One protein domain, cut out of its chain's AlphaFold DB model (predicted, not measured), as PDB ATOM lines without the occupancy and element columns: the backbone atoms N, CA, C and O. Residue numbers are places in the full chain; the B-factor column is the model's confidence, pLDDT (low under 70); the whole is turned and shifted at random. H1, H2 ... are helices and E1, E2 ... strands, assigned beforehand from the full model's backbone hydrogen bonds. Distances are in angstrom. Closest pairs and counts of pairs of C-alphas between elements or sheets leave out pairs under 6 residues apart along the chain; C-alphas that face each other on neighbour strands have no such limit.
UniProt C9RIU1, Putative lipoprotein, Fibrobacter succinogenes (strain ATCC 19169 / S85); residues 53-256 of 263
ATOM      1  N   VAL A  53      10.458  33.759  16.964       54.38
ATOM      2  CA  VAL A  53       9.212  34.531  17.102       54.38
ATOM      3  C   VAL A  53       9.205  35.753  16.160       54.38
ATOM      4  O   VAL A  53       8.145  36.221  15.751       54.38
ATOM      5  N   SER A  54      10.386  36.228  15.745       60.62
ATOM      6  CA  SER A  54      10.587  37.371  14.842       60.62
ATOM      7  C   SER A  54       9.857  37.247  13.502       60.62
ATOM      8  O   SER A  54       9.104  38.147  13.136       60.62
ATOM      9  N   SER A  55      10.047  36.144  12.771       64.69
ATOM     10  CA  SER A  55       9.485  35.960  11.429       64.69
ATOM     11  C   SER A  55       7.969  35.800  11.450       64.69
ATOM     12  O   SER A  55       7.288  36.225  10.518       64.69
ATOM     13  N   ASP A  56       7.416  35.215  12.511       70.00
ATOM     14  CA  ASP A  56       5.967  35.059  12.662       70.00
ATOM     15  C   ASP A  56       5.303  36.390  13.003       70.00
ATOM     16  O   ASP A  56       4.306  36.755  12.379       70.00
ATOM     17  N   VAL A  57       5.918  37.172  13.898       70.62
ATOM     18  CA  VAL A  57       5.509  38.552  14.183       70.62
ATOM     19  C   VAL A  57       5.596  39.415  12.921       70.62
ATOM     20  O   VAL A  57       4.614  40.063  12.572       70.62
ATOM     21  N   GLN A  58       6.699  39.366  12.166       70.81
ATOM     22  CA  GLN A  58       6.851  40.126  10.920       70.81
ATOM     23  C   GLN A  58       5.788  39.749   9.874       70.81
ATOM     24  O   GLN A  58       5.202  40.635   9.250       70.81
ATOM     25  N   ARG A  59       5.479  38.452   9.717       74.56
ATOM     26  CA  ARG A  59       4.410  37.980   8.820       74.56
ATOM     27  C   ARG A  59       3.022  38.432   9.275       74.56
ATOM     28  O   ARG A  59       2.251  38.896   8.438       74.56
ATOM     29  N   ALA A  60       2.716  38.354  10.570       76.19
ATOM     30  CA  ALA A  60       1.450  38.835  11.123       76.19
ATOM     31  C   ALA A  60       1.290  40.356  10.943       76.19
ATOM     32  O   ALA A  60       0.234  40.823  10.521       76.19
ATOM     33  N   MET A  61       2.357  41.125  11.186       77.44
ATOM     34  CA  MET A  61       2.383  42.577  10.985       77.44
ATOM     35  C   MET A  61       2.193  42.959   9.517       77.44
ATOM     36  O   MET A  61       1.378  43.830   9.223       77.44
ATOM     37  N   LEU A  62       2.863  42.271   8.587       75.44
ATOM     38  CA  LEU A  62       2.687  42.491   7.151       75.44
ATOM     39  C   LEU A  62       1.277  42.118   6.671       75.44
ATOM     40  O   LEU A  62       0.697  42.847   5.869       75.44
ATOM     41  N   ALA A  63       0.707  41.012   7.160       77.75
ATOM     42  CA  ALA A  63      -0.668  40.630   6.849       77.75
ATOM     43  C   ALA A  63      -1.655  41.709   7.323       77.75
ATOM     44  O   ALA A  63      -2.465  42.188   6.531       77.75
ATOM     45  N   LYS A  64      -1.504  42.189   8.565       80.00
ATOM     46  CA  LYS A  64      -2.324  43.279   9.111       80.00
ATOM     47  C   LYS A  64      -2.169  44.588   8.335       80.00
ATOM     48  O   LYS A  64      -3.153  45.293   8.122       80.00
ATOM     49  N   TYR A  65      -0.957  44.882   7.866       75.56
ATOM     50  CA  TYR A  65      -0.684  46.029   7.003       75.56
ATOM     51  C   TYR A  65      -1.416  45.931   5.654       75.56
ATOM     52  O   TYR A  65      -1.963  46.916   5.165       75.56
ATOM     53  N   LYS A  66      -1.458  44.730   5.057       75.12
ATOM     54  CA  LYS A  66      -2.175  44.462   3.800       75.12
ATOM     55  C   LYS A  66      -3.707  44.484   3.972       75.12
ATOM     56  O   LYS A  66      -4.399  44.795   3.009       75.12
ATOM     57  N   GLU A  67      -4.235  44.202   5.168       77.94
ATOM     58  CA  GLU A  67      -5.670  44.325   5.493       77.94
ATOM     59  C   GLU A  67      -6.142  45.780   5.655       77.94
ATOM     60  O   GLU A  67      -7.202  46.142   5.149       77.94
ATOM     61  N   ASP A  68      -5.383  46.610   6.378       70.25
ATOM     62  CA  ASP A  68      -5.720  48.011   6.671       70.25
ATOM     63  C   ASP A  68      -4.704  48.940   5.993       70.25
ATOM     64  O   ASP A  68      -3.880  49.586   6.643       70.25
ATOM     65  N   SER A  69      -4.737  48.940   4.655       62.09
ATOM     66  CA  SER A  69      -3.748  49.563   3.767       62.09
ATOM     67  C   SER A  69      -3.809  51.101   3.764       62.09
ATOM     68  O   SER A  69      -4.138  51.737   2.759       62.09
ATOM     69  N   LYS A  70      -3.505  51.712   4.908       65.75
ATOM     70  CA  LYS A  70      -3.341  53.159   5.076       65.75
ATOM     71  C   LYS A  70      -2.027  53.608   4.441       65.75
ATOM     72  O   LYS A  70      -1.012  52.936   4.570       65.75
ATOM     73  N   SER A  71      -2.029  54.758   3.770       60.38
ATOM     74  CA  SER A  71      -0.824  55.313   3.130       60.38
ATOM     75  C   SER A  71       0.251  55.754   4.127       60.38
ATOM     76  O   SER A  71       1.411  55.848   3.752       60.38
ATOM     77  N   ASN A  72      -0.142  56.014   5.376       66.38
ATOM     78  CA  ASN A  72       0.736  56.294   6.506       66.38
ATOM     79  C   ASN A  72       0.319  55.385   7.674       66.38
ATOM     80  O   ASN A  72      -0.388  55.808   8.588       66.38
ATOM     81  N   GLY A  73       0.608  54.088   7.559       67.38
ATOM     82  CA  GLY A  73       0.259  53.094   8.570       67.38
ATOM     83  C   GLY A  73       1.455  52.716   9.442       67.38
ATOM     84  O   GLY A  73       2.548  52.455   8.937       67.38
ATOM     85  N   ALA A  74       1.221  52.586  10.743       73.25
ATOM     86  CA  ALA A  74       2.099  51.853  11.649       73.25
ATOM     87  C   ALA A  74       1.376  50.616  12.188       73.25
ATOM     88  O   ALA A  74       0.179  50.661  12.467       73.25
ATOM     89  N   VAL A  75       2.097  49.511  12.366       75.12
ATOM     90  CA  VAL A  75       1.608  48.306  13.035       75.12
ATOM     91  C   VAL A  75       2.419  48.082  14.302       75.12
ATOM     92  O   VAL A  75       3.648  48.019  14.262       75.12
ATOM     93  N   SER A  76       1.722  47.927  15.426       76.19
ATOM     94  CA  SER A  76       2.308  47.455  16.681       76.19
ATOM     95  C   SER A  76       1.878  46.018  16.964       76.19
ATOM     96  O   SER A  76       0.730  45.646  16.710       76.19
ATOM     97  N   ALA A  77       2.807  45.222  17.489       73.00
ATOM     98  CA  ALA A  77       2.599  43.859  17.950       73.00
ATOM     99  C   ALA A  77       3.213  43.700  19.350       73.00
ATOM    100  O   ALA A  77       4.398  43.957  19.540       73.00
ATOM    101  N   ILE A  78       2.416  43.283  20.335       71.12
ATOM    102  CA  ILE A  78       2.874  43.084  21.721       71.12
ATOM    103  C   ILE A  78       2.928  41.585  22.007       71.12
ATOM    104  O   ILE A  78       1.923  40.895  21.812       71.12
ATOM    105  N   LEU A  79       4.063  41.086  22.502       68.94
ATOM    106  CA  LEU A  79       4.202  39.695  22.937       68.94
ATOM    107  C   LEU A  79       4.013  39.541  24.448       68.94
ATOM    108  O   LEU A  79       4.647  40.230  25.251       68.94
ATOM    109  N   ALA A  80       3.176  38.579  24.833       63.34
ATOM    110  CA  ALA A  80       3.048  38.130  26.212       63.34
ATOM    111  C   ALA A  80       4.276  37.303  26.633       63.34
ATOM    112  O   ALA A  80       4.776  36.473  25.876       63.34
ATOM    113  N   HIS A  81       4.733  37.501  27.871       59.78
ATOM    114  CA  HIS A  81       5.892  36.819  28.469       59.78
ATOM    115  C   HIS A  81       5.554  35.423  29.042       59.78
ATOM    116  O   HIS A  81       6.317  34.853  29.820       59.78
ATOM    117  N   ASP A  82       4.389  34.854  28.725       56.88
ATOM    118  CA  ASP A  82       4.090  33.499  29.187       56.88
ATOM    119  C   ASP A  82       5.055  32.470  28.564       56.88
ATOM    120  O   ASP A  82       5.806  32.750  27.627       56.88
ATOM    121  N   SER A  83       5.038  31.238  29.076       46.94
ATOM    122  CA  SER A  83       5.908  30.147  28.609       46.94
ATOM    123  C   SER A  83       5.694  29.730  27.140       46.94
ATOM    124  O   SER A  83       6.319  28.770  26.688       46.94
ATOM    125  N   THR A  84       4.801  30.420  26.425       54.31
ATOM    126  CA  THR A  84       4.351  30.182  25.053       54.31
ATOM    127  C   THR A  84       4.361  31.443  24.165       54.31
ATOM    128  O   THR A  84       3.767  31.386  23.096       54.31
ATOM    129  N   PHE A  85       5.041  32.542  24.548       58.78
ATOM    130  CA  PHE A  85       5.291  33.748  23.717       58.78
ATOM    131  C   PHE A  85       4.129  34.144  22.778       58.78
ATOM    132  O   PHE A  85       4.267  34.176  21.553       58.78
ATOM    133  N   GLN A  86       2.955  34.424  23.345       62.00
ATOM    134  CA  GLN A  86       1.744  34.657  22.554       62.00
ATOM    135  C   GLN A  86       1.652  36.099  22.027       62.00
ATOM    136  O   GLN A  86       1.954  37.056  22.744       62.00
ATOM    137  N   LEU A  87       1.173  36.270  20.789       66.50
ATOM    138  CA  LEU A  87       0.818  37.582  20.240       66.50
ATOM    139  C   LEU A  87      -0.440  38.106  20.953       66.50
ATOM    140  O   LEU A  87      -1.552  37.668  20.675       66.50
ATOM    141  N   ASN A  88      -0.255  39.049  21.874       67.00
ATOM    142  CA  ASN A  88      -1.313  39.582  22.736       67.00
ATOM    143  C   ASN A  88      -2.207  40.593  22.001       67.00
ATOM    144  O   ASN A  88      -3.411  40.689  22.224       67.00
ATOM    145  N   THR A  89      -1.617  41.417  21.139       67.88
ATOM    146  CA  THR A  89      -2.330  42.483  20.431       67.88
ATOM    147  C   THR A  89      -1.598  42.824  19.149       67.88
ATOM    148  O   THR A  89      -0.375  42.935  19.158       67.88
ATOM    149  N   ILE A  90      -2.362  43.049  18.081       72.38
ATOM    150  CA  ILE A  90      -1.890  43.622  16.823       72.38
ATOM    151  C   ILE A  90      -2.836  44.749  16.390       72.38
ATOM    152  O   ILE A  90      -4.057  44.572  16.394       72.38
ATOM    153  N   LYS A  91      -2.298  45.931  16.076       74.12
ATOM    154  CA  LYS A  91      -3.094  47.127  15.742       74.12
ATOM    155  C   LYS A  91      -2.443  47.928  14.627       74.12
ATOM    156  O   LYS A  91      -1.247  48.187  14.704       74.12
ATOM    157  N   THR A  92      -3.254  48.386  13.676       70.81
ATOM    158  CA  THR A  92      -2.867  49.412  12.702       70.81
ATOM    159  C   THR A  92      -3.257  50.786  13.243       70.81
ATOM    160  O   THR A  92      -4.410  51.008  13.621       70.81
ATOM    161  N   ILE A  93      -2.295  51.698  13.297       73.12
ATOM    162  CA  ILE A  93      -2.388  53.040  13.877       73.12
ATOM    163  C   ILE A  93      -2.008  54.044  12.775       73.12
ATOM    164  O   ILE A  93      -1.324  53.677  11.817       73.12
ATOM    165  N   ASP A  94      -2.490  55.282  12.872       73.69
ATOM    166  CA  ASP A  94      -2.001  56.373  12.024       73.69
ATOM    167  C   ASP A  94      -0.497  56.581  12.275       73.69
ATOM    168  O   ASP A  94      -0.066  56.649  13.426       73.69
ATOM    169  N   GLY A  95       0.308  56.601  11.213       67.31
ATOM    170  CA  GLY A  95       1.764  56.639  11.316       67.31
ATOM    171  C   GLY A  95       2.300  57.937  11.916       67.31
ATOM    172  O   GLY A  95       3.270  57.876  12.669       67.31
ATOM    173  N   ASP A  96       1.638  59.080  11.703       69.38
ATOM    174  CA  ASP A  96       2.045  60.353  12.307       69.38
ATOM    175  C   ASP A  96       1.709  60.373  13.801       69.38
ATOM    176  O   ASP A  96       2.531  60.787  14.621       69.38
ATOM    177  N   GLU A  97       0.523  59.890  14.187       69.88
ATOM    178  CA  GLU A  97       0.159  59.729  15.602       69.88
ATOM    179  C   GLU A  97       1.098  58.733  16.298       69.88
ATOM    180  O   GLU A  97       1.600  58.994  17.393       69.88
ATOM    181  N   PHE A  98       1.378  57.604  15.647       69.50
ATOM    182  CA  PHE A  98       2.257  56.565  16.160       69.50
ATOM    183  C   PHE A  98       3.699  57.061  16.316       69.50
ATOM    184  O   PHE A  98       4.295  56.865  17.372       69.50
ATOM    185  N   TYR A  99       4.256  57.738  15.309       67.00
ATOM    186  CA  TYR A  99       5.606  58.291  15.376       67.00
ATOM    187  C   TYR A  99       5.708  59.314  16.515       67.00
ATOM    188  O   TYR A  99       6.573  59.211  17.385       67.00
ATOM    189  N   ASN A 100       4.764  60.255  16.593       69.31
ATOM    190  CA  ASN A 100       4.784  61.292  17.624       69.31
ATOM    191  C   ASN A 100       4.502  60.779  19.046       69.31
ATOM    192  O   ASN A 100       4.927  61.431  19.999       69.31
ATOM    193  N   ASN A 101       3.834  59.636  19.219       73.31
ATOM    194  CA  ASN A 101       3.554  59.076  20.543       73.31
ATOM    195  C   ASN A 101       4.564  57.991  20.942       73.31
ATOM    196  O   ASN A 101       5.213  58.105  21.981       73.31
ATOM    197  N   GLU A 102       4.736  56.953  20.124       73.81
ATOM    198  CA  GLU A 102       5.555  55.792  20.471       73.81
ATOM    199  C   GLU A 102       7.046  56.033  20.221       73.81
ATOM    200  O   GLU A 102       7.826  55.721  21.113       73.81
ATOM    201  N   ILE A 103       7.483  56.667  19.119       73.25
ATOM    202  CA  ILE A 103       8.920  56.999  18.969       73.25
ATOM    203  C   ILE A 103       9.356  57.975  20.065       73.25
ATOM    204  O   ILE A 103      10.382  57.749  20.702       73.25
ATOM    205  N   ASN A 104       8.550  58.986  20.394       77.75
ATOM    206  CA  ASN A 104       8.856  59.860  21.531       77.75
ATOM    207  C   ASN A 104       8.836  59.114  22.879       77.75
ATOM    208  O   ASN A 104       9.703  59.376  23.715       77.75
ATOM    209  N   ARG A 105       7.937  58.137  23.088       79.00
ATOM    210  CA  ARG A 105       7.988  57.234  24.254       79.00
ATOM    211  C   ARG A 105       9.318  56.484  24.302       79.00
ATOM    212  O   ARG A 105       9.977  56.500  25.336       79.00
ATOM    213  N   ILE A 106       9.736  55.883  23.193       75.31
ATOM    214  CA  ILE A 106      10.983  55.120  23.065       75.31
ATOM    215  C   ILE A 106      12.191  56.015  23.345       75.31
ATOM    216  O   ILE A 106      13.031  55.667  24.168       75.31
ATOM    217  N   LEU A 107      12.264  57.202  22.745       80.81
ATOM    218  CA  LEU A 107      13.344  58.162  22.983       80.81
ATOM    219  C   LEU A 107      13.334  58.720  24.420       80.81
ATOM    220  O   LEU A 107      14.389  59.081  24.937       80.81
ATOM    221  N   SER A 108      12.182  58.724  25.102       80.38
ATOM    222  CA  SER A 108      12.088  59.076  26.528       80.38
ATOM    223  C   SER A 108      12.568  57.973  27.487       80.38
ATOM    224  O   SER A 108      12.836  58.269  28.648       80.38
ATOM    225  N   MET A 109      12.771  56.731  27.017       77.06
ATOM    226  CA  MET A 109      13.305  55.618  27.827       77.06
ATOM    227  C   MET A 109      14.787  55.786  28.224       77.06
ATOM    228  O   MET A 109      15.351  54.905  28.862       77.06
ATOM    229  N   GLY A 110      15.437  56.905  27.893       70.25
ATOM    230  CA  GLY A 110      16.797  57.194  28.361       70.25
ATOM    231  C   GLY A 110      16.917  57.362  29.884       70.25
ATOM    232  O   GLY A 110      18.011  57.183  30.408       70.25
ATOM    233  N   ASP A 111      15.827  57.680  30.601       77.25
ATOM    234  CA  ASP A 111      15.787  57.626  32.072       77.25
ATOM    235  C   ASP A 111      15.520  56.194  32.556       77.25
ATOM    236  O   ASP A 111      14.466  55.615  32.279       77.25
ATOM    237  N   ILE A 112      16.454  55.646  33.333       72.31
ATOM    238  CA  ILE A 112      16.335  54.336  33.971       72.31
ATOM    239  C   ILE A 112      16.257  54.537  35.484       72.31
ATOM    240  O   ILE A 112      17.261  54.700  36.184       72.31
ATOM    241  N   ASP A 113      15.023  54.518  35.985       68.25
ATOM    242  CA  ASP A 113      14.750  54.358  37.407       68.25
ATOM    243  C   ASP A 113      14.815  52.869  37.777       68.25
ATOM    244  O   ASP A 113      14.244  52.017  37.095       68.25
ATOM    245  N   THR A 114      15.516  52.558  38.867       62.88
ATOM    246  CA  THR A 114      15.624  51.203  39.414       62.88
ATOM    247  C   THR A 114      14.539  50.884  40.445       62.88
ATOM    248  O   THR A 114      14.617  49.854  41.118       62.88
ATOM    249  N   THR A 115      13.524  51.741  40.607       61.72
ATOM    250  CA  THR A 115      12.293  51.332  41.294       61.72
ATOM    251  C   THR A 115      11.649  50.152  40.559       61.72
ATOM    252  O   THR A 115      11.651  50.064  39.334       61.72
ATOM    253  N   TYR A 116      11.146  49.181  41.323       51.41
ATOM    254  CA  TYR A 116      10.665  47.914  40.777       51.41
ATOM    255  C   TYR A 116       9.418  48.124  39.903       51.41
ATOM    256  O   TYR A 116       8.318  48.337  40.418       51.41
ATOM    257  N   VAL A 117       9.591  48.021  38.585       56.22
ATOM    258  CA  VAL A 117       8.503  47.965  37.601       56.22
ATOM    259  C   VAL A 117       8.369  46.529  37.095       56.22
ATOM    260  O   VAL A 117       9.353  45.840  36.841       56.22
ATOM    261  N   GLU A 118       7.131  46.058  36.966       58.78
ATOM    262  CA  GLU A 118       6.820  44.738  36.413       58.78
ATOM    263  C   GLU A 118       7.361  44.595  34.977       58.78
ATOM    264  O   GLU A 118       7.230  45.514  34.168       58.78
ATOM    265  N   TYR A 119       7.971  43.445  34.661       60.28
ATOM    266  CA  TYR A 119       8.559  43.161  33.346       60.28
ATOM    267  C   TYR A 119       7.521  43.347  32.224       60.28
ATOM    268  O   TYR A 119       6.496  42.661  32.198       60.28
ATOM    269  N   LYS A 120       7.799  44.235  31.259       62.78
ATOM    270  CA  LYS A 120       6.886  44.540  30.145       62.78
ATOM    271  C   LYS A 120       7.330  43.883  28.839       62.78
ATOM    272  O   LYS A 120       7.845  44.550  27.949       62.78
ATOM    273  N   GLY A 121       7.053  42.582  28.737       68.62
ATOM    274  CA  GLY A 121       6.956  41.842  27.470       68.62
ATOM    275  C   GLY A 121       8.123  42.026  26.491       68.62
ATOM    276  O   GLY A 121       9.288  42.112  26.879       68.62
ATOM    277  N   TRP A 122       7.766  42.042  25.211       71.44
ATOM    278  CA  TRP A 122       8.529  42.644  24.120       71.44
ATOM    279  C   TRP A 122       7.516  43.348  23.209       71.44
ATOM    280  O   TRP A 122       6.540  42.721  22.778       71.44
ATOM    281  N   ASP A 123       7.749  44.625  22.924       78.38
ATOM    282  CA  ASP A 123       6.972  45.411  21.970       78.38
ATOM    283  C   ASP A 123       7.681  45.369  20.604       78.38
ATOM    284  O   ASP A 123       8.902  45.529  20.528       78.38
ATOM    285  N   TYR A 124       6.932  45.154  19.521       80.62
ATOM    286  CA  TYR A 124       7.438  45.136  18.147       80.62
ATOM    287  C   TYR A 124       6.691  46.150  17.290       80.62
ATOM    288  O   TYR A 124       5.458  46.213  17.312       80.62
ATOM    289  N   TYR A 125       7.437  46.907  16.491       80.12
ATOM    290  CA  TYR A 125       6.894  48.019  15.717       80.12
ATOM    291  C   TYR A 125       7.380  48.017  14.275       80.12
ATOM    292  O   TYR A 125       8.580  47.916  14.027       80.12
ATOM    293  N   SER A 126       6.454  48.185  13.335       81.81
ATOM    294  CA  SER A 126       6.765  48.402  11.923       81.81
ATOM    295  C   SER A 126       5.962  49.590  11.405       81.81
ATOM    296  O   SER A 126       4.785  49.713  11.727       81.81
ATOM    297  N   MET A 127       6.573  50.471  10.622       79.50
ATOM    298  CA  MET A 127       5.980  51.748  10.203       79.50
ATOM    299  C   MET A 127       6.453  52.135   8.808       79.50
ATOM    300  O   MET A 127       7.601  51.858   8.469       79.50
ATOM    301  N   LEU A 128       5.601  52.769   8.000       75.31
ATOM    302  CA  LEU A 128       6.095  53.485   6.823       75.31
ATOM    303  C   LEU A 128       6.670  54.845   7.237       75.31
ATOM    304  O   LEU A 128       6.133  55.486   8.137       75.31
ATOM    305  N   ASP A 129       7.734  55.282   6.564       73.81
ATOM    306  CA  ASP A 129       8.142  56.691   6.564       73.81
ATOM    307  C   ASP A 129       7.373  57.513   5.513       73.81
ATOM    308  O   ASP A 129       6.573  56.983   4.736       73.81
ATOM    309  N   GLU A 130       7.635  58.820   5.452       71.81
ATOM    310  CA  GLU A 130       6.982  59.747   4.523       71.81
ATOM    311  C   GLU A 130       7.238  59.441   3.033       71.81
ATOM    312  O   GLU A 130       6.547  59.968   2.159       71.81
ATOM    313  N   ASN A 131       8.206  58.568   2.733       76.31
ATOM    314  CA  ASN A 131       8.538  58.100   1.387       76.31
ATOM    315  C   ASN A 131       7.916  56.723   1.081       76.31
ATOM    316  O   ASN A 131       8.126  56.178  -0.005       76.31
ATOM    317  N   GLY A 132       7.161  56.152   2.024       72.94
ATOM    318  CA  GLY A 132       6.547  54.832   1.917       72.94
ATOM    319  C   GLY A 132       7.517  53.667   2.142       72.94
ATOM    320  O   GLY A 132       7.195  52.538   1.768       72.94
ATOM    321  N   VAL A 133       8.699  53.904   2.724       77.50
ATOM    322  CA  VAL A 133       9.647  52.831   3.065       77.50
ATOM    323  C   VAL A 133       9.229  52.201   4.385       77.50
ATOM    324  O   VAL A 133       9.051  52.900   5.379       77.50
ATOM    325  N   LEU A 134       9.099  50.873   4.415       78.75
ATOM    326  CA  LEU A 134       8.810  50.141   5.645       78.75
ATOM    327  C   LEU A 134      10.060  50.067   6.522       78.75
ATOM    328  O   LEU A 134      11.085  49.525   6.115       78.75
ATOM    329  N   HIS A 135       9.946  50.549   7.750       79.75
ATOM    330  CA  HIS A 135      10.882  50.312   8.840       79.75
ATOM    331  C   HIS A 135      10.311  49.233   9.761       79.75
ATOM    332  O   HIS A 135       9.101  49.182   9.984       79.75
ATOM    333  N   GLY A 136      11.169  48.369  10.296       79.06
ATOM    334  CA  GLY A 136      10.845  47.329  11.266       79.06
ATOM    335  C   GLY A 136      10.978  45.875  10.772       79.06
ATOM    336  O   GLY A 136      11.374  45.623   9.634       79.06
ATOM    337  N   PRO A 137      10.661  44.895  11.640       81.75
ATOM    338  CA  PRO A 137      10.184  45.101  13.004       81.75
ATOM    339  C   PRO A 137      11.294  45.640  13.911       81.75
ATOM    340  O   PRO A 137      12.418  45.141  13.903       81.75
ATOM    341  N   ILE A 138      10.975  46.665  14.693       83.94
ATOM    342  CA  ILE A 138      11.829  47.223  15.741       83.94
ATOM    343  C   ILE A 138      11.378  46.579  17.051       83.94
ATOM    344  O   ILE A 138      10.237  46.797  17.456       83.94
ATOM    345  N   SER A 139      12.227  45.769  17.687       84.50
ATOM    346  CA  SER A 139      11.974  45.231  19.025       84.50
ATOM    347  C   SER A 139      12.399  46.212  20.092       84.50
ATOM    348  O   SER A 139      13.475  46.811  20.028       84.50
ATOM    349  N   ILE A 140      11.558  46.336  21.109       81.94
ATOM    350  CA  ILE A 140      11.782  47.211  22.247       81.94
ATOM    351  C   ILE A 140      11.338  46.470  23.495       81.94
ATOM    352  O   ILE A 140      10.285  45.834  23.525       81.94
ATOM    353  N   SER A 141      12.159  46.523  24.536       80.12
ATOM    354  CA  SER A 141      11.825  45.906  25.815       80.12
ATOM    355  C   SER A 141      12.344  46.747  26.964       80.12
ATOM    356  O   SER A 141      13.496  47.186  26.942       80.12
ATOM    357  N   HIS A 142      11.515  46.869  27.993       77.25
ATOM    358  CA  HIS A 142      11.926  47.288  29.323       77.25
ATOM    359  C   HIS A 142      11.888  46.056  30.232       77.25
ATOM    360  O   HIS A 142      10.808  45.548  30.556       77.25
ATOM    361  N   SER A 143      13.061  45.548  30.602       73.06
ATOM    362  CA  SER A 143      13.204  44.319  31.381       73.06
ATOM    363  C   SER A 143      13.858  44.583  32.729       73.06
ATOM    364  O   SER A 143      14.962  45.118  32.782       73.06
ATOM    365  N   VAL A 144      13.218  44.126  33.804       69.81
ATOM    366  CA  VAL A 144      13.810  44.069  35.146       69.81
ATOM    367  C   VAL A 144      14.201  42.621  35.436       69.81
ATOM    368  O   VAL A 144      13.334  41.750  35.531       69.81
ATOM    369  N   LEU A 145      15.501  42.344  35.550       67.94
ATOM    370  CA  LEU A 145      16.052  41.008  35.788       67.94
ATOM    371  C   LEU A 145      16.786  40.969  37.131       67.94
ATOM    372  O   LEU A 145      17.986  41.212  37.201       67.94
ATOM    373  N   ALA A 146      16.042  40.617  38.187       66.25
ATOM    374  CA  ALA A 146      16.463  40.494  39.592       66.25
ATOM    375  C   ALA A 146      17.035  41.773  40.240       66.25
ATOM    376  O   ALA A 146      16.511  42.212  41.262       66.25
ATOM    377  N   TYR A 147      18.086  42.343  39.654       71.00
ATOM    378  CA  TYR A 147      18.844  43.495  40.145       71.00
ATOM    379  C   TYR A 147      19.205  44.507  39.051       71.00
ATOM    380  O   TYR A 147      19.579  45.628  39.384       71.00
ATOM    381  N   ASP A 148      19.058  44.129  37.777       78.75
ATOM    382  CA  ASP A 148      19.376  44.984  36.638       78.75
ATOM    383  C   ASP A 148      18.088  45.460  35.952       78.75
ATOM    384  O   ASP A 148      17.184  44.658  35.683       78.75
ATOM    385  N   VAL A 149      18.007  46.756  35.645       82.50
ATOM    386  CA  VAL A 149      16.963  47.329  34.783       82.50
ATOM    387  C   VAL A 149      17.571  47.633  33.423       82.50
ATOM    388  O   VAL A 149      18.551  48.373  33.333       82.50
ATOM    389  N   THR A 150      16.996  47.070  32.365       85.25
ATOM    390  CA  THR A 150      17.533  47.168  31.006       85.25
ATOM    391  C   THR A 150      16.495  47.714  30.033       85.25
ATOM    392  O   THR A 150      15.386  47.187  29.933       85.25
ATOM    393  N   ASN A 151      16.895  48.729  29.267       86.81
ATOM    394  CA  ASN A 151      16.183  49.206  28.089       86.81
ATOM    395  C   ASN A 151      16.912  48.740  26.832       86.81
ATOM    396  O   ASN A 151      18.104  49.001  26.674       86.81
ATOM    397  N   ASN A 152      16.182  48.073  25.940       87.88
ATOM    398  CA  ASN A 152      16.689  47.576  24.662       87.88
ATOM    399  C   ASN A 152      15.902  48.201  23.511       87.88
ATOM    400  O   ASN A 152      14.676  48.302  23.587       87.88
ATOM    401  N   VAL A 153      16.598  48.534  22.428       88.81
ATOM    402  CA  VAL A 153      16.024  48.843  21.115       88.81
ATOM    403  C   VAL A 153      16.835  48.104  20.055       88.81
ATOM    404  O   VAL A 153      18.064  48.167  20.044       88.81
ATOM    405  N   GLY A 154      16.167  47.363  19.177       88.88
ATOM    406  CA  GLY A 154      16.833  46.536  18.180       88.88
ATOM    407  C   GLY A 154      16.045  46.413  16.888       88.88
ATOM    408  O   GLY A 154      14.820  46.391  16.881       88.88
ATOM    409  N   CYS A 155      16.759  46.298  15.777       85.06
ATOM    410  CA  CYS A 155      16.188  45.920  14.503       85.06
ATOM    411  C   CYS A 155      16.131  44.398  14.385       85.06
ATOM    412  O   CYS A 155      17.156  43.714  14.418       85.06
ATOM    413  N   VAL A 156      14.917  43.879  14.225       77.06
ATOM    414  CA  VAL A 156      14.604  42.447  14.113       77.06
ATOM    415  C   VAL A 156      14.455  42.013  12.656       77.06
ATOM    416  O   VAL A 156      14.332  40.819  12.384       77.06
ATOM    417  N   ASN A 157      14.473  42.967  11.719       67.25
ATOM    418  CA  ASN A 157      14.382  42.685  10.292       67.25
ATOM    419  C   ASN A 157      15.415  41.627   9.872       67.25
ATOM    420  O   ASN A 157      16.538  41.633  10.378       67.25
ATOM    421  N   GLU A 158      14.997  40.734   8.966       58.44
ATOM    422  CA  GLU A 158      15.655  39.464   8.640       58.44
ATOM    423  C   GLU A 158      17.177  39.530   8.760       58.44
ATOM    424  O   GLU A 158      17.850  40.137   7.925       58.44
ATOM    425  N   ASN A 159      17.671  38.906   9.837       58.12
ATOM    426  CA  ASN A 159      19.071  38.749  10.217       58.12
ATOM    427  C   ASN A 159      20.021  38.969   9.043       58.12
ATOM    428  O   ASN A 159      20.257  38.048   8.259       58.12
ATOM    429  N   LYS A 160      20.580  40.176   8.916       60.47
ATOM    430  CA  LYS A 160      21.520  40.434   7.832       60.47
ATOM    431  C   LYS A 160      22.777  39.628   8.151       60.47
ATOM    432  O   LYS A 160      23.550  39.961   9.056       60.47
ATOM    433  N   TRP A 161      22.954  38.540   7.410       66.44
ATOM    434  CA  TRP A 161      24.155  37.714   7.422       66.44
ATOM    435  C   TRP A 161      25.248  38.409   6.606       66.44
ATOM    436  O   TRP A 161      24.964  39.189   5.690       66.44
ATOM    437  N   PHE A 162      26.506  38.184   6.949       65.19
ATOM    438  CA  PHE A 162      27.642  38.500   6.085       65.19
ATOM    439  C   PHE A 162      28.782  37.531   6.367       65.19
ATOM    440  O   PHE A 162      28.791  36.866   7.400       65.19
ATOM    441  N   ILE A 163      29.710  37.430   5.421       67.44
ATOM    442  CA  ILE A 163      30.883  36.570   5.541       67.44
ATOM    443  C   ILE A 163      32.104  37.474   5.653       67.44
ATOM    444  O   ILE A 163      32.361  38.274   4.754       67.44
ATOM    445  N   GLU A 164      32.845  37.324   6.742       73.19
ATOM    446  CA  GLU A 164      34.130  37.975   6.994       73.19
ATOM    447  C   GLU A 164      35.082  36.909   7.553       73.19
ATOM    448  O   GLU A 164      34.666  36.073   8.349       73.19
ATOM    449  N   ASP A 165      36.323  36.852   7.061       79.19
ATOM    450  CA  ASP A 165      37.340  35.859   7.458       79.19
ATOM    451  C   ASP A 165      36.874  34.378   7.474       79.19
ATOM    452  O   ASP A 165      37.348  33.557   8.259       79.19
ATOM    453  N   ASN A 166      35.978  34.011   6.545       77.00
ATOM    454  CA  ASN A 166      35.293  32.708   6.442       77.00
ATOM    455  C   ASN A 166      34.341  32.354   7.607       77.00
ATOM    456  O   ASN A 166      33.912  31.204   7.711       77.00
ATOM    457  N   GLU A 167      33.961  33.310   8.453       70.56
ATOM    458  CA  GLU A 167      32.902  33.148   9.454       70.56
ATOM    459  C   GLU A 167      31.608  33.838   8.999       70.56
ATOM    460  O   GLU A 167      31.637  34.907   8.387       70.56
ATOM    461  N   VAL A 168      30.454  33.228   9.298       69.19
ATOM    462  CA  VAL A 168      29.144  33.832   9.019       69.19
ATOM    463  C   VAL A 168      28.727  34.669  10.222       69.19
ATOM    464  O   VAL A 168      28.295  34.149  11.252       69.19
ATOM    465  N   TYR A 169      28.829  35.982  10.092       65.75
ATOM    466  CA  TYR A 169      28.404  36.915  11.119       65.75
ATOM    467  C   TYR A 169      26.923  37.249  10.975       65.75
ATOM    468  O   TYR A 169      26.412  37.490   9.876       65.75
ATOM    469  N   ARG A 170      26.238  37.316  12.116       67.69
ATOM    470  CA  ARG A 170      24.900  37.893  12.234       67.69
ATOM    471  C   ARG A 170      25.012  39.265  12.873       67.69
ATOM    472  O   ARG A 170      25.528  39.379  13.985       67.69
ATOM    473  N   ILE A 171      24.457  40.282  12.219       65.75
ATOM    474  CA  ILE A 171      24.228  41.575  12.865       65.75
ATOM    475  C   ILE A 171      22.754  41.953  12.749       65.75
ATOM    476  O   ILE A 171      22.224  42.137  11.653       65.75
ATOM    477  N   SER A 172      22.126  42.064  13.915       76.06
ATOM    478  CA  SER A 172      20.991  42.941  14.187       76.06
ATOM    479  C   SER A 172      21.539  44.288  14.649       76.06
ATOM    480  O   SER A 172      22.397  44.322  15.526       76.06
ATOM    481  N   GLU A 173      21.057  45.394  14.086       86.94
ATOM    482  CA  GLU A 173      21.353  46.728  14.624       86.94
ATOM    483  C   GLU A 173      20.668  46.846  15.993       86.94
ATOM    484  O   GLU A 173      19.444  46.800  16.062       86.94
ATOM    485  N   TYR A 174      21.424  46.911  17.089       89.94
ATOM    486  CA  TYR A 174      20.891  46.782  18.451       89.94
ATOM    487  C   TYR A 174      21.653  47.657  19.444       89.94
ATOM    488  O   TYR A 174      22.883  47.704  19.438       89.94
ATOM    489  N   TYR A 175      20.910  48.299  20.343       92.31
ATOM    490  CA  TYR A 175      21.429  49.085  21.450       92.31
ATOM    491  C   TYR A 175      20.706  48.713  22.738       92.31
ATOM    492  O   TYR A 175      19.482  48.559  22.762       92.31
ATOM    493  N   SER A 176      21.461  48.599  23.824       91.69
ATOM    494  CA  SER A 176      20.882  48.447  25.154       91.69
ATOM    495  C   SER A 176      21.639  49.217  26.207       91.69
ATOM    496  O   SER A 176      22.870  49.231  26.190       91.69
ATOM    497  N   VAL A 177      20.905  49.717  27.193       91.25
ATOM    498  CA  VAL A 177      21.448  50.263  28.434       91.25
ATOM    499  C   VAL A 177      20.889  49.446  29.584       91.25
ATOM    500  O   VAL A 177      19.674  49.335  29.734       91.25
ATOM    501  N   SER A 178      21.778  48.869  30.384       89.88
ATOM    502  CA  SER A 178      21.460  48.134  31.603       89.88
ATOM    503  C   SER A 178      22.044  48.854  32.807       89.88
ATOM    504  O   SER A 178      23.198  49.275  32.762       89.88
ATOM    505  N   VAL A 179      21.270  48.967  33.879       88.06
ATOM    506  CA  VAL A 179      21.643  49.657  35.117       88.06
ATOM    507  C   VAL A 179      21.506  48.674  36.270       88.06
ATOM    508  O   VAL A 179      20.405  48.192  36.533       88.06
ATOM    509  N   GLY A 180      22.630  48.355  36.910       85.50
ATOM    510  CA  GLY A 180      22.738  47.334  37.952       85.50
ATOM    511  C   GLY A 180      23.249  47.891  39.280       85.50
ATOM    512  O   GLY A 180      23.077  49.069  39.603       85.50
ATOM    513  N   PHE A 181      23.903  47.044  40.079       79.38
ATOM    514  CA  PHE A 181      24.496  47.457  41.357       79.38
ATOM    515  C   PHE A 181      25.788  48.273  41.168       79.38
ATOM    516  O   PHE A 181      26.895  47.734  41.205       79.38
ATOM    517  N   GLY A 182      25.639  49.593  41.023       83.62
ATOM    518  CA  GLY A 182      26.752  50.552  40.960       83.62
ATOM    519  C   GLY A 182      27.437  50.639  39.593       83.62
ATOM    520  O   GLY A 182      28.508  51.239  39.463       83.62
ATOM    521  N   ASN A 183      26.854  50.020  38.567       90.38
ATOM    522  CA  ASN A 183      27.359  50.076  37.207       90.38
ATOM    523  C   ASN A 183      26.248  50.272  36.173       90.38
ATOM    524  O   ASN A 183      25.090  49.902  36.362       90.38
ATOM    525  N   VAL A 184      26.659  50.840  35.045       91.69
ATOM    526  CA  VAL A 184      25.877  50.899  33.813       91.69
ATOM    527  C   VAL A 184      26.632  50.103  32.764       91.69
ATOM    528  O   VAL A 184      27.828  50.329  32.557       91.69
ATOM    529  N   GLN A 185      25.940  49.185  32.097       92.75
ATOM    530  CA  GLN A 185      26.421  48.492  30.910       92.75
ATOM    531  C   GLN A 185      25.634  48.975  29.695       92.75
ATOM    532  O   GLN A 185      24.458  48.655  29.537       92.75
ATOM    533  N   MET A 186      26.308  49.688  28.801       94.12
ATOM    534  CA  MET A 186      25.799  49.974  27.462       94.12
ATOM    535  C   MET A 186      26.332  48.920  26.493       94.12
ATOM    536  O   MET A 186      27.487  48.501  26.604       94.12
ATOM    537  N   ARG A 187      25.518  48.496  25.529       93.62
ATOM    538  CA  ARG A 187      25.903  47.567  24.462       93.62
ATOM    539  C   ARG A 187      25.465  48.127  23.123       93.62
ATOM    540  O   ARG A 187      24.319  48.546  23.000       93.62
ATOM    541  N   LEU A 188      26.345  48.059  22.132       93.25
ATOM    542  CA  LEU A 188      26.026  48.344  20.738       93.25
ATOM    543  C   LEU A 188      26.390  47.131  19.871       93.25
ATOM    544  O   LEU A 188      27.428  46.493  20.058       93.25
ATOM    545  N   GLN A 189      25.530  46.826  18.911       89.81
ATOM    546  CA  GLN A 189      25.773  45.897  17.818       89.81
ATOM    547  C   GLN A 189      25.376  46.628  16.536       89.81
ATOM    548  O   GLN A 189      24.230  47.038  16.385       89.81
ATOM    549  N   THR A 190      26.338  46.846  15.644       87.31
ATOM    550  CA  THR A 190      26.140  47.592  14.398       87.31
ATOM    551  C   THR A 190      27.178  47.178  13.362       87.31
ATOM    552  O   THR A 190      28.260  46.712  13.726       87.31
ATOM    553  N   ARG A 191      26.869  47.354  12.074       83.19
ATOM    554  CA  ARG A 191      27.870  47.314  10.989       83.19
ATOM    555  C   ARG A 191      28.544  48.659  10.732       83.19
ATOM    556  O   ARG A 191      29.536  48.702  10.006       83.19
ATOM    557  N   ASP A 192      28.000  49.752  11.258       88.06
ATOM    558  CA  ASP A 192      28.519  51.086  10.985       88.06
ATOM    559  C   ASP A 192      29.793  51.339  11.809       88.06
ATOM    560  O   ASP A 192      29.785  51.436  13.042       88.06
ATOM    561  N   SER A 193      30.922  51.430  11.105       90.25
ATOM    562  CA  SER A 193      32.238  51.689  11.689       90.25
ATOM    563  C   SER A 193      32.379  53.112  12.234       90.25
ATOM    564  O   SER A 193      33.123  53.318  13.194       90.25
ATOM    565  N   LEU A 194      31.639  54.084  11.690       93.88
ATOM    566  CA  LEU A 194      31.561  55.443  12.221       93.88
ATOM    567  C   LEU A 194      30.739  55.463  13.514       93.88
ATOM    568  O   LEU A 194      31.173  56.071  14.490       93.88
ATOM    569  N   LEU A 195      29.604  54.758  13.567       94.19
ATOM    570  CA  LEU A 195      28.819  54.629  14.800       94.19
ATOM    571  C   LEU A 195      29.588  53.861  15.890       94.19
ATOM    572  O   LEU A 195      29.548  54.233  17.062       94.19
ATOM    573  N   THR A 196      30.347  52.836  15.493       93.81
ATOM    574  CA  THR A 196      31.270  52.094  16.366       93.81
ATOM    575  C   THR A 196      32.351  53.006  16.948       93.81
ATOM    576  O   THR A 196      32.554  53.016  18.162       93.81
ATOM    577  N   ALA A 197      33.013  53.815  16.111       95.75
ATOM    578  CA  ALA A 197      34.005  54.787  16.567       95.75
ATOM    579  C   ALA A 197      33.388  55.814  17.530       95.75
ATOM    580  O   ALA A 197      33.927  56.046  18.609       95.75
ATOM    581  N   GLN A 198      32.206  56.338  17.199       97.25
ATOM    582  CA  GLN A 198      31.456  57.249  18.063       97.25
ATOM    583  C   GLN A 198      31.077  56.625  19.415       97.25
ATOM    584  O   GLN A 198      31.109  57.319  20.423       97.25
ATOM    585  N   PHE A 199      30.728  55.335  19.468       96.62
ATOM    586  CA  PHE A 199      30.448  54.637  20.732       96.62
ATOM    587  C   PHE A 199      31.701  54.459  21.591       96.62
ATOM    588  O   PHE A 199      31.631  54.558  22.814       96.62
ATOM    589  N   ILE A 200      32.861  54.244  20.967       96.94
ATOM    590  CA  ILE A 200      34.149  54.218  21.670       96.94
ATOM    591  C   ILE A 200      34.488  55.615  22.216       96.94
ATOM    592  O   ILE A 200      34.921  55.730  23.360       96.94
ATOM    593  N   GLU A 201      34.277  56.678  21.436       97.38
ATOM    594  CA  GLU A 201      34.487  58.067  21.871       97.38
ATOM    595  C   GLU A 201      33.571  58.449  23.044       97.38
ATOM    596  O   GLU A 201      34.074  58.882  24.082       97.38
ATOM    597  N   ASP A 202      32.263  58.209  22.917       96.62
ATOM    598  CA  ASP A 202      31.263  58.455  23.965       96.62
ATOM    599  C   ASP A 202      31.602  57.663  25.247       96.62
ATOM    600  O   ASP A 202      31.679  58.228  26.338       96.62
ATOM    601  N   CYS A 203      31.927  56.368  25.119       95.94
ATOM    602  CA  CYS A 203      32.323  55.526  26.250       95.94
ATOM    603  C   CYS A 203      33.549  56.074  27.001       95.94
ATOM    604  O   CYS A 203      33.555  56.129  28.233       95.94
ATOM    605  N   ASN A 204      34.582  56.505  26.270       95.50
ATOM    606  CA  ASN A 204      35.782  57.088  26.868       95.50
ATOM    607  C   ASN A 204      35.490  58.444  27.532       95.50
ATOM    608  O   ASN A 204      36.029  58.719  28.606       95.50
ATOM    609  N   ALA A 205      34.627  59.275  26.938       94.75
ATOM    610  CA  ALA A 205      34.218  60.561  27.506       94.75
ATOM    611  C   ALA A 205      33.476  60.402  28.848       94.75
ATOM    612  O   ALA A 205      33.630  61.231  29.747       94.75
ATOM    613  N   GLU A 206      32.736  59.305  29.020       92.19
ATOM    614  CA  GLU A 206      32.070  58.952  30.278       92.19
ATOM    615  C   GLU A 206      32.973  58.235  31.303       92.19
ATOM    616  O   GLU A 206      32.530  57.941  32.414       92.19
ATOM    617  N   ASN A 207      34.263  58.024  31.002       93.94
ATOM    618  CA  ASN A 207      35.206  57.206  31.789       93.94
ATOM    619  C   ASN A 207      34.785  55.725  31.894       93.94
ATOM    620  O   ASN A 207      35.094  55.042  32.875       93.94
ATOM    621  N   GLY A 208      34.063  55.227  30.892       94.50
ATOM    622  CA  GLY A 208      33.697  53.824  30.779       94.50
ATOM    623  C   GLY A 208      34.861  52.941  30.328       94.50
ATOM    624  O   GLY A 208      35.812  53.373  29.679       94.50
ATOM    625  N   ILE A 209      34.765  51.659  30.665       96.12
ATOM    626  CA  ILE A 209      35.672  50.608  30.216       96.12
ATOM    627  C   ILE A 209      35.064  49.981  28.962       96.12
ATOM    628  O   ILE A 209      34.052  49.275  29.028       96.12
ATOM    629  N   PHE A 210      35.692  50.237  27.815       96.00
ATOM    630  CA  PHE A 210      35.353  49.582  26.558       96.00
ATOM    631  C   PHE A 210      35.769  48.103  26.572       96.00
ATOM    632  O   PHE A 210      36.861  47.752  27.021       96.00
ATOM    633  N   SER A 211      34.922  47.235  26.018       94.31
ATOM    634  CA  SER A 211      35.284  45.852  25.697       94.31
ATOM    635  C   SER A 211      34.547  45.349  24.458       94.31
ATOM    636  O   SER A 211      33.328  45.478  24.341       94.31
ATOM    637  N   GLU A 212      35.285  44.726  23.544       90.94
ATOM    638  CA  GLU A 212      34.716  43.988  22.419       90.94
ATOM    639  C   GLU A 212      34.409  42.549  22.853       90.94
ATOM    640  O   GLU A 212      35.261  41.863  23.422       90.94
ATOM    641  N   TYR A 213      33.191  42.082  22.583       83.38
ATOM    642  CA  TYR A 213      32.780  40.705  22.814       83.38
ATOM    643  C   TYR A 213      32.510  40.020  21.473       83.38
ATOM    644  O   TYR A 213      31.505  40.281  20.811       83.38
ATOM    645  N   LYS A 214      33.410  39.109  21.088       79.12
ATOM    646  CA  LYS A 214      33.177  38.136  20.013       79.12
ATOM    647  C   LYS A 214      32.550  36.901  20.647       79.12
ATOM    648  O   LYS A 214      33.196  36.217  21.440       79.12
ATOM    649  N   GLY A 215      31.262  36.706  20.392       66.50
ATOM    650  CA  GLY A 215      30.409  35.873  21.221       66.50
ATOM    651  C   GLY A 215      30.378  34.393  20.883       66.50
ATOM    652  O   GLY A 215      31.203  33.851  20.147       66.50
ATOM    653  N   ASN A 216      29.398  33.722  21.482       62.75
ATOM    654  CA  ASN A 216      29.211  32.288  21.327       62.75
ATOM    655  C   ASN A 216      28.880  31.936  19.874       62.75
ATOM    656  O   ASN A 216      27.978  32.526  19.282       62.75
ATOM    657  N   ARG A 217      29.537  30.902  19.335       66.00
ATOM    658  CA  ARG A 217      29.087  30.278  18.089       66.00
ATOM    659  C   ARG A 217      27.801  29.496  18.340       66.00
ATOM    660  O   ARG A 217      27.806  28.546  19.124       66.00
ATOM    661  N   TYR A 218      26.726  29.858  17.653       65.12
ATOM    662  CA  TYR A 218      25.483  29.082  17.596       65.12
ATOM    663  C   TYR A 218      25.299  28.508  16.195       65.12
ATOM    664  O   TYR A 218      25.807  29.054  15.218       65.12
ATOM    665  N   TYR A 219      24.587  27.385  16.108       61.78
ATOM    666  CA  TYR A 219      24.402  26.670  14.853       61.78
ATOM    667  C   TYR A 219      22.984  26.859  14.325       61.78
ATOM    668  O   TYR A 219      22.024  26.510  15.013       61.78
ATOM    669  N   ILE A 220      22.845  27.371  13.101       60.59
ATOM    670  CA  ILE A 220      21.569  27.429  12.377       60.59
ATOM    671  C   ILE A 220      21.742  26.583  11.119       60.59
ATOM    672  O   ILE A 220      22.705  26.740  10.381       60.59
ATOM    673  N   LEU A 221      20.853  25.602  10.928       65.88
ATOM    674  CA  LEU A 221      20.903  24.636   9.817       65.88
ATOM    675  C   LEU A 221      22.244  23.873   9.656       65.88
ATOM    676  O   LEU A 221      22.466  23.219   8.643       65.88
ATOM    677  N   GLY A 222      23.106  23.891  10.682       66.25
ATOM    678  CA  GLY A 222      24.427  23.252  10.690       66.25
ATOM    679  C   GLY A 222      25.606  24.201  10.441       66.25
ATOM    680  O   GLY A 222      26.746  23.791  10.652       66.25
ATOM    681  N   GLU A 223      25.360  25.458  10.070       65.19
ATOM    682  CA  GLU A 223      26.400  26.483   9.914       65.19
ATOM    683  C   GLU A 223      26.671  27.191  11.244       65.19
ATOM    684  O   GLU A 223      25.754  27.412  12.033       65.19
ATOM    685  N   ALA A 224      27.939  27.510  11.520       70.06
ATOM    686  CA  ALA A 224      28.341  28.201  12.741       70.06
ATOM    687  C   ALA A 224      28.290  29.718  12.535       70.06
ATOM    688  O   ALA A 224      29.020  30.254  11.700       70.06
ATOM    689  N   HIS A 225      27.485  30.402  13.344       66.50
ATOM    690  CA  HIS A 225      27.323  31.850  13.290       66.50
ATOM    691  C   HIS A 225      27.984  32.527  14.481       66.50
ATOM    692  O   HIS A 225      27.841  32.061  15.613       66.50
ATOM    693  N   VAL A 226      28.665  33.643  14.231       72.75
ATOM    694  CA  VAL A 226      29.220  34.505  15.281       72.75
ATOM    695  C   VAL A 226      28.283  35.692  15.498       72.75
ATOM    696  O   VAL A 226      27.825  36.336  14.553       72.75
ATOM    697  N   GLU A 227      27.993  35.977  16.761       73.56
ATOM    698  CA  GLU A 227      27.356  37.214  17.202       73.56
ATOM    699  C   GLU A 227      28.402  38.037  17.953       73.56
ATOM    700  O   GLU A 227      29.033  37.553  18.892       73.56
ATOM    701  N   SER A 228      28.625  39.266  17.502       81.25
ATOM    702  CA  SER A 228      29.604  40.192  18.069       81.25
ATOM    703  C   SER A 228      28.907  41.455  18.549       81.25
ATOM    704  O   SER A 228      28.048  41.984  17.848       81.25
ATOM    705  N   TRP A 229      29.312  41.971  19.704       88.38
ATOM    706  CA  TRP A 229      28.865  43.270  20.199       88.38
ATOM    707  C   TRP A 229      29.979  43.971  20.970       88.38
ATOM    708  O   TRP A 229      30.872  43.335  21.532       88.38
ATOM    709  N   ILE A 230      29.904  45.292  21.040       93.19
ATOM    710  CA  ILE A 230      30.783  46.105  21.880       93.19
ATOM    711  C   ILE A 230      30.033  46.532  23.138       93.19
ATOM    712  O   ILE A 230      28.828  46.780  23.102       93.19
ATOM    713  N   ASN A 231      30.738  46.590  24.265       94.88
ATOM    714  CA  ASN A 231      30.197  47.037  25.542       94.88
ATOM    715  C   ASN A 231      30.982  48.245  26.046       94.88
ATOM    716  O   ASN A 231      32.205  48.306  25.906       94.88
ATOM    717  N   CYS A 232      30.275  49.145  26.715       96.00
ATOM    718  CA  CYS A 232      30.848  50.142  27.599       96.00
ATOM    719  C   CYS A 232      30.341  49.864  29.013       96.00
ATOM    720  O   CYS A 232      29.129  49.781  29.214       96.00
ATOM    721  N   VAL A 233      31.241  49.707  29.985       94.94
ATOM    722  CA  VAL A 233      30.870  49.522  31.396       94.94
ATOM    723  C   VAL A 233      31.431  50.669  32.222       94.94
ATOM    724  O   VAL A 233      32.643  50.848  32.279       94.94
ATOM    725  N   MET A 234      30.568  51.429  32.889       93.62
ATOM    726  CA  MET A 234      30.957  52.572  33.725       93.62
ATOM    727  C   MET A 234      30.429  52.427  35.154       93.62
ATOM    728  O   MET A 234      29.433  51.747  35.391       93.62
ATOM    729  N   GLN A 235      31.106  53.061  36.113       91.25
ATOM    730  CA  GLN A 235      30.654  53.155  37.504       91.25
ATOM    731  C   GLN A 235      29.711  54.356  37.647       91.25
ATOM    732  O   GLN A 235      30.104  55.481  37.332       91.25
ATOM    733  N   ARG A 236      28.479  54.127  38.106       80.75
ATOM    734  CA  ARG A 236      27.447  55.158  38.300       80.75
ATOM    735  C   ARG A 236      26.538  54.768  39.464       80.75
ATOM    736  O   ARG A 236      26.315  53.583  39.701       80.75
ATOM    737  N   ASP A 237      26.001  55.772  40.146       68.88
ATOM    738  CA  ASP A 237      24.912  55.603  41.108       68.88
ATOM    739  C   ASP A 237      23.555  55.552  40.383       68.88
ATOM    740  O   ASP A 237      23.412  56.093  39.285       68.88
ATOM    741  N   ASN A 238      22.549  54.950  41.022       65.94
ATOM    742  CA  ASN A 238      21.179  54.883  40.503       65.94
ATOM    743  C   ASN A 238      20.332  56.016  41.124       65.94
ATOM    744  O   ASN A 238      20.459  56.258  42.329       65.94
ATOM    745  N   PRO A 239      19.438  56.690  40.370       75.38
ATOM    746  CA  PRO A 239      19.043  56.422  38.983       75.38
ATOM    747  C   PRO A 239      20.053  56.936  37.946       75.38
ATOM    748  O   PRO A 239      20.776  57.901  38.192       75.38
ATOM    749  N   TYR A 240      20.042  56.328  36.759       83.44
ATOM    750  CA  TYR A 240      20.896  56.716  35.636       83.44
ATOM    751  C   TYR A 240      20.061  57.207  34.452       83.44
ATOM    752  O   TYR A 240      19.027  56.628  34.123       83.44
ATOM    753  N   LYS A 241      20.547  58.258  33.788       87.56
ATOM    754  CA  LYS A 241      20.024  58.732  32.510       87.56
ATOM    755  C   LYS A 241      21.123  58.623  31.471       87.56
ATOM    756  O   LYS A 241      22.144  59.290  31.617       87.56
ATOM    757  N   ASP A 242      20.898  57.837  30.428       87.81
ATOM    758  CA  ASP A 242      21.834  57.727  29.313       87.81
ATOM    759  C   ASP A 242      21.793  59.007  28.451       87.81
ATOM    760  O   ASP A 242      20.760  59.287  27.825       87.81
ATOM    761  N   PRO A 243      22.881  59.803  28.390       90.19
ATOM    762  CA  PRO A 243      22.919  61.005  27.561       90.19
ATOM    763  C   PRO A 243      22.998  60.683  26.059       90.19
ATOM    764  O   PRO A 243      22.715  61.556  25.237       90.19
ATOM    765  N   HIS A 244      23.331  59.443  25.692       93.69
ATOM    766  CA  HIS A 244      23.492  58.988  24.315       93.69
ATOM    767  C   HIS A 244      22.299  58.164  23.791       93.69
ATOM    768  O   HIS A 244      22.252  57.865  22.594       93.69
ATOM    769  N   TRP A 245      21.286  57.881  24.620       91.62
ATOM    770  CA  TRP A 245      20.141  57.026  24.263       91.62
ATOM    771  C   TRP A 245      19.468  57.475  22.970       91.62
ATOM    772  O   TRP A 245      19.292  56.696  22.037       91.62
ATOM    773  N   VAL A 246      19.152  58.770  22.881       91.31
ATOM    774  CA  VAL A 246      18.464  59.360  21.725       91.31
ATOM    775  C   VAL A 246      19.280  59.197  20.439       91.31
ATOM    776  O   VAL A 246      18.698  58.938  19.388       91.31
ATOM    777  N   LYS A 247      20.615  59.293  20.507       94.25
ATOM    778  CA  LYS A 247      21.527  59.118  19.364       94.25
ATOM    779  C   LYS A 247      21.466  57.681  18.840       94.25
ATOM    780  O   LYS A 247      21.185  57.477  17.659       94.25
ATOM    781  N   TYR A 248      21.677  56.694  19.711       94.62
ATOM    782  CA  TYR A 248      21.741  55.284  19.310       94.62
ATOM    783  C   TYR A 248      20.369  54.689  18.976       94.62
ATOM    784  O   TYR A 248      20.235  54.001  17.963       94.62
ATOM    785  N   ALA A 249      19.330  55.015  19.748       90.44
ATOM    786  CA  ALA A 249      17.967  54.575  19.468       90.44
ATOM    787  C   ALA A 249      17.454  55.135  18.132       90.44
ATOM    788  O   ALA A 249      16.971  54.366  17.301       90.44
ATOM    789  N   SER A 250      17.626  56.441  17.873       90.00
ATOM    790  CA  SER A 250      17.212  57.044  16.593       90.00
ATOM    791  C   SER A 250      17.973  56.453  15.410       90.00
ATOM    792  O   SER A 250      17.378  56.212  14.362       90.00
ATOM    793  N   TYR A 251      19.277  56.180  15.565       91.94
ATOM    794  CA  TYR A 251      20.050  55.509  14.522       91.94
ATOM    795  C   TYR A 251      19.448  54.137  14.184       91.94
ATOM    796  O   TYR A 251      19.247  53.841  13.006       91.94
ATOM    797  N   ILE A 252      19.131  53.312  15.188       89.62
ATOM    798  CA  ILE A 252      18.583  51.965  14.968       89.62
ATOM    799  C   ILE A 252      17.206  52.035  14.319       89.62
ATOM    800  O   ILE A 252      16.968  51.324  13.349       89.62
ATOM    801  N   ILE A 253      16.331  52.919  14.804       85.31
ATOM    802  CA  ILE A 253      14.989  53.122  14.247       85.31
ATOM    803  C   ILE A 253      15.083  53.481  12.756       85.31
ATOM    804  O   ILE A 253      14.524  52.773  11.922       85.31
ATOM    805  N   ASN A 254      15.869  54.505  12.411       84.88
ATOM    806  CA  ASN A 254      15.959  55.043  11.047       84.88
ATOM    807  C   ASN A 254      16.685  54.120  10.047       84.88
ATOM    808  O   ASN A 254      16.482  54.233   8.832       84.88
ATOM    809  N   ASN A 255      17.553  53.230  10.540       85.44
ATOM    810  CA  ASN A 255      18.274  52.249   9.724       85.44
ATOM    811  C   ASN A 255      17.611  50.864   9.706       85.44
ATOM    812  O   ASN A 255      18.032  50.010   8.922       85.44
ATOM    813  N   CYS A 256      16.554  50.630  10.491       84.69
ATOM    814  CA  CYS A 256      15.828  49.361  10.505       84.69
ATOM    815  C   CYS A 256      14.897  49.195   9.293       84.69
ATOM    816  O   CYS A 256      13.721  48.880   9.425       84.69
TER     817      CYS A 256
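AT A GLANCE: This is residues 53 to 256 of the 263 residues of the protein "Putative lipoprotein" of Fibrobacter succinogenes (strain ATCC 19169 / S85) (UniProt C9RIU1). One broad, twisted sheet runs through the domain, with H2, H4 and H3 over one face and H1 packed on E1, E2 and E3 from the side away from H2. The long strand E12 reaches from this sheet to a far end made by the hairpin E6 and E7 and by E11 with the first residues of E12. The printed part has 204 residues, with four named helices and twelve named strands in the order H1 E1 E2 H2 E3 E4 E5 E6 E7 E8 E9 H3 E10 E11 E12 H4. The class is mixed, helices and strands, and the branched sheet is antiparallel but for the parallel pair E7 and E12. The whole is compact, with a radius of gyration of the C-alphas of 17.5 A and spans of 49 by 45 by 38 A.

HOW THE PARTS SIT: H1, residues 53 to 67, is on the sheet, closest to E1, residues 73 to 79, at the C-alphas of Met 61 and Val 75, 6.1 A apart. E1 and E2, residues 87 to 94, form a hairpin, with N 76 and O 91 3.1 A apart, within hydrogen-bond range. H2, residues 95 to 108, is slantwise to the strands, at 36 degrees to E1 on the local plane. E3, residues 120 to 128, lies on the other side of E1 from E2, with N 77 and O 124 at 2.8 A. E3, E4, residues 134 to 145, and E5, residues 148 to 155, form a meander, each strand the antiparallel neighbour of the one before; N 125 and O 138 are 3.0 A apart, N 143 and O 150 2.9 A. E6, residues 160 to 164, and E7, residues 167 to 171, form a hairpin, with N 162 and O 169 at 3.0 A. E7 runs on into E8, residues 174 to 179, at 68 degrees; N 151 of E5 and O 177 are 2.9 A apart. E8 and E9, residues 183 to 189, form a hairpin, with N 176 and O 187 at 3.0 A. E12, residues 223 to 235, has staggered pairing with E11, residues 218 to 220, E7, E10, residues 209 to 214, and E9; N 211 and O 231 are 2.9 A apart, N 226 and O 168 3.0 A. H3, residues 193 to 205, lies over E12 and along it, with a height over the sheet of 9.7 A. H4, residues 245 to 255, runs along E5 at 8 degrees on the local plane, on the same face as H2 and H3. H2 touches H4 with residues 106 to 108 alone, closest at the C-alphas of Leu 107 and Val 246, 5.4 A. Every O i to N i+4 pair is within hydrogen-bond range in H1, H3 and H4, and 9 of 10 in H2.

IN THESE COORDINATES: H1 begins at C-alpha 53, (9.212, 34.531, 17.102), and is 21.3 A long. E4 is 32.3 A long and E12 38.6 A, from C-alpha 223 at (26.400, 26.483, 9.914). H4 ends at C-alpha 255, (18.274, 52.249, 9.724).

THE WHOLE: The C-alphas of Glu 67 and Asn 207 are the two farthest apart, 50.3 A. The printed part has no cut, and the link from H2 to E3, 11 residues, is long. The mean pLDDT of the printed part is 77.7; 60 residues are under 70, among them residues 79 to 89 and 215 to 223.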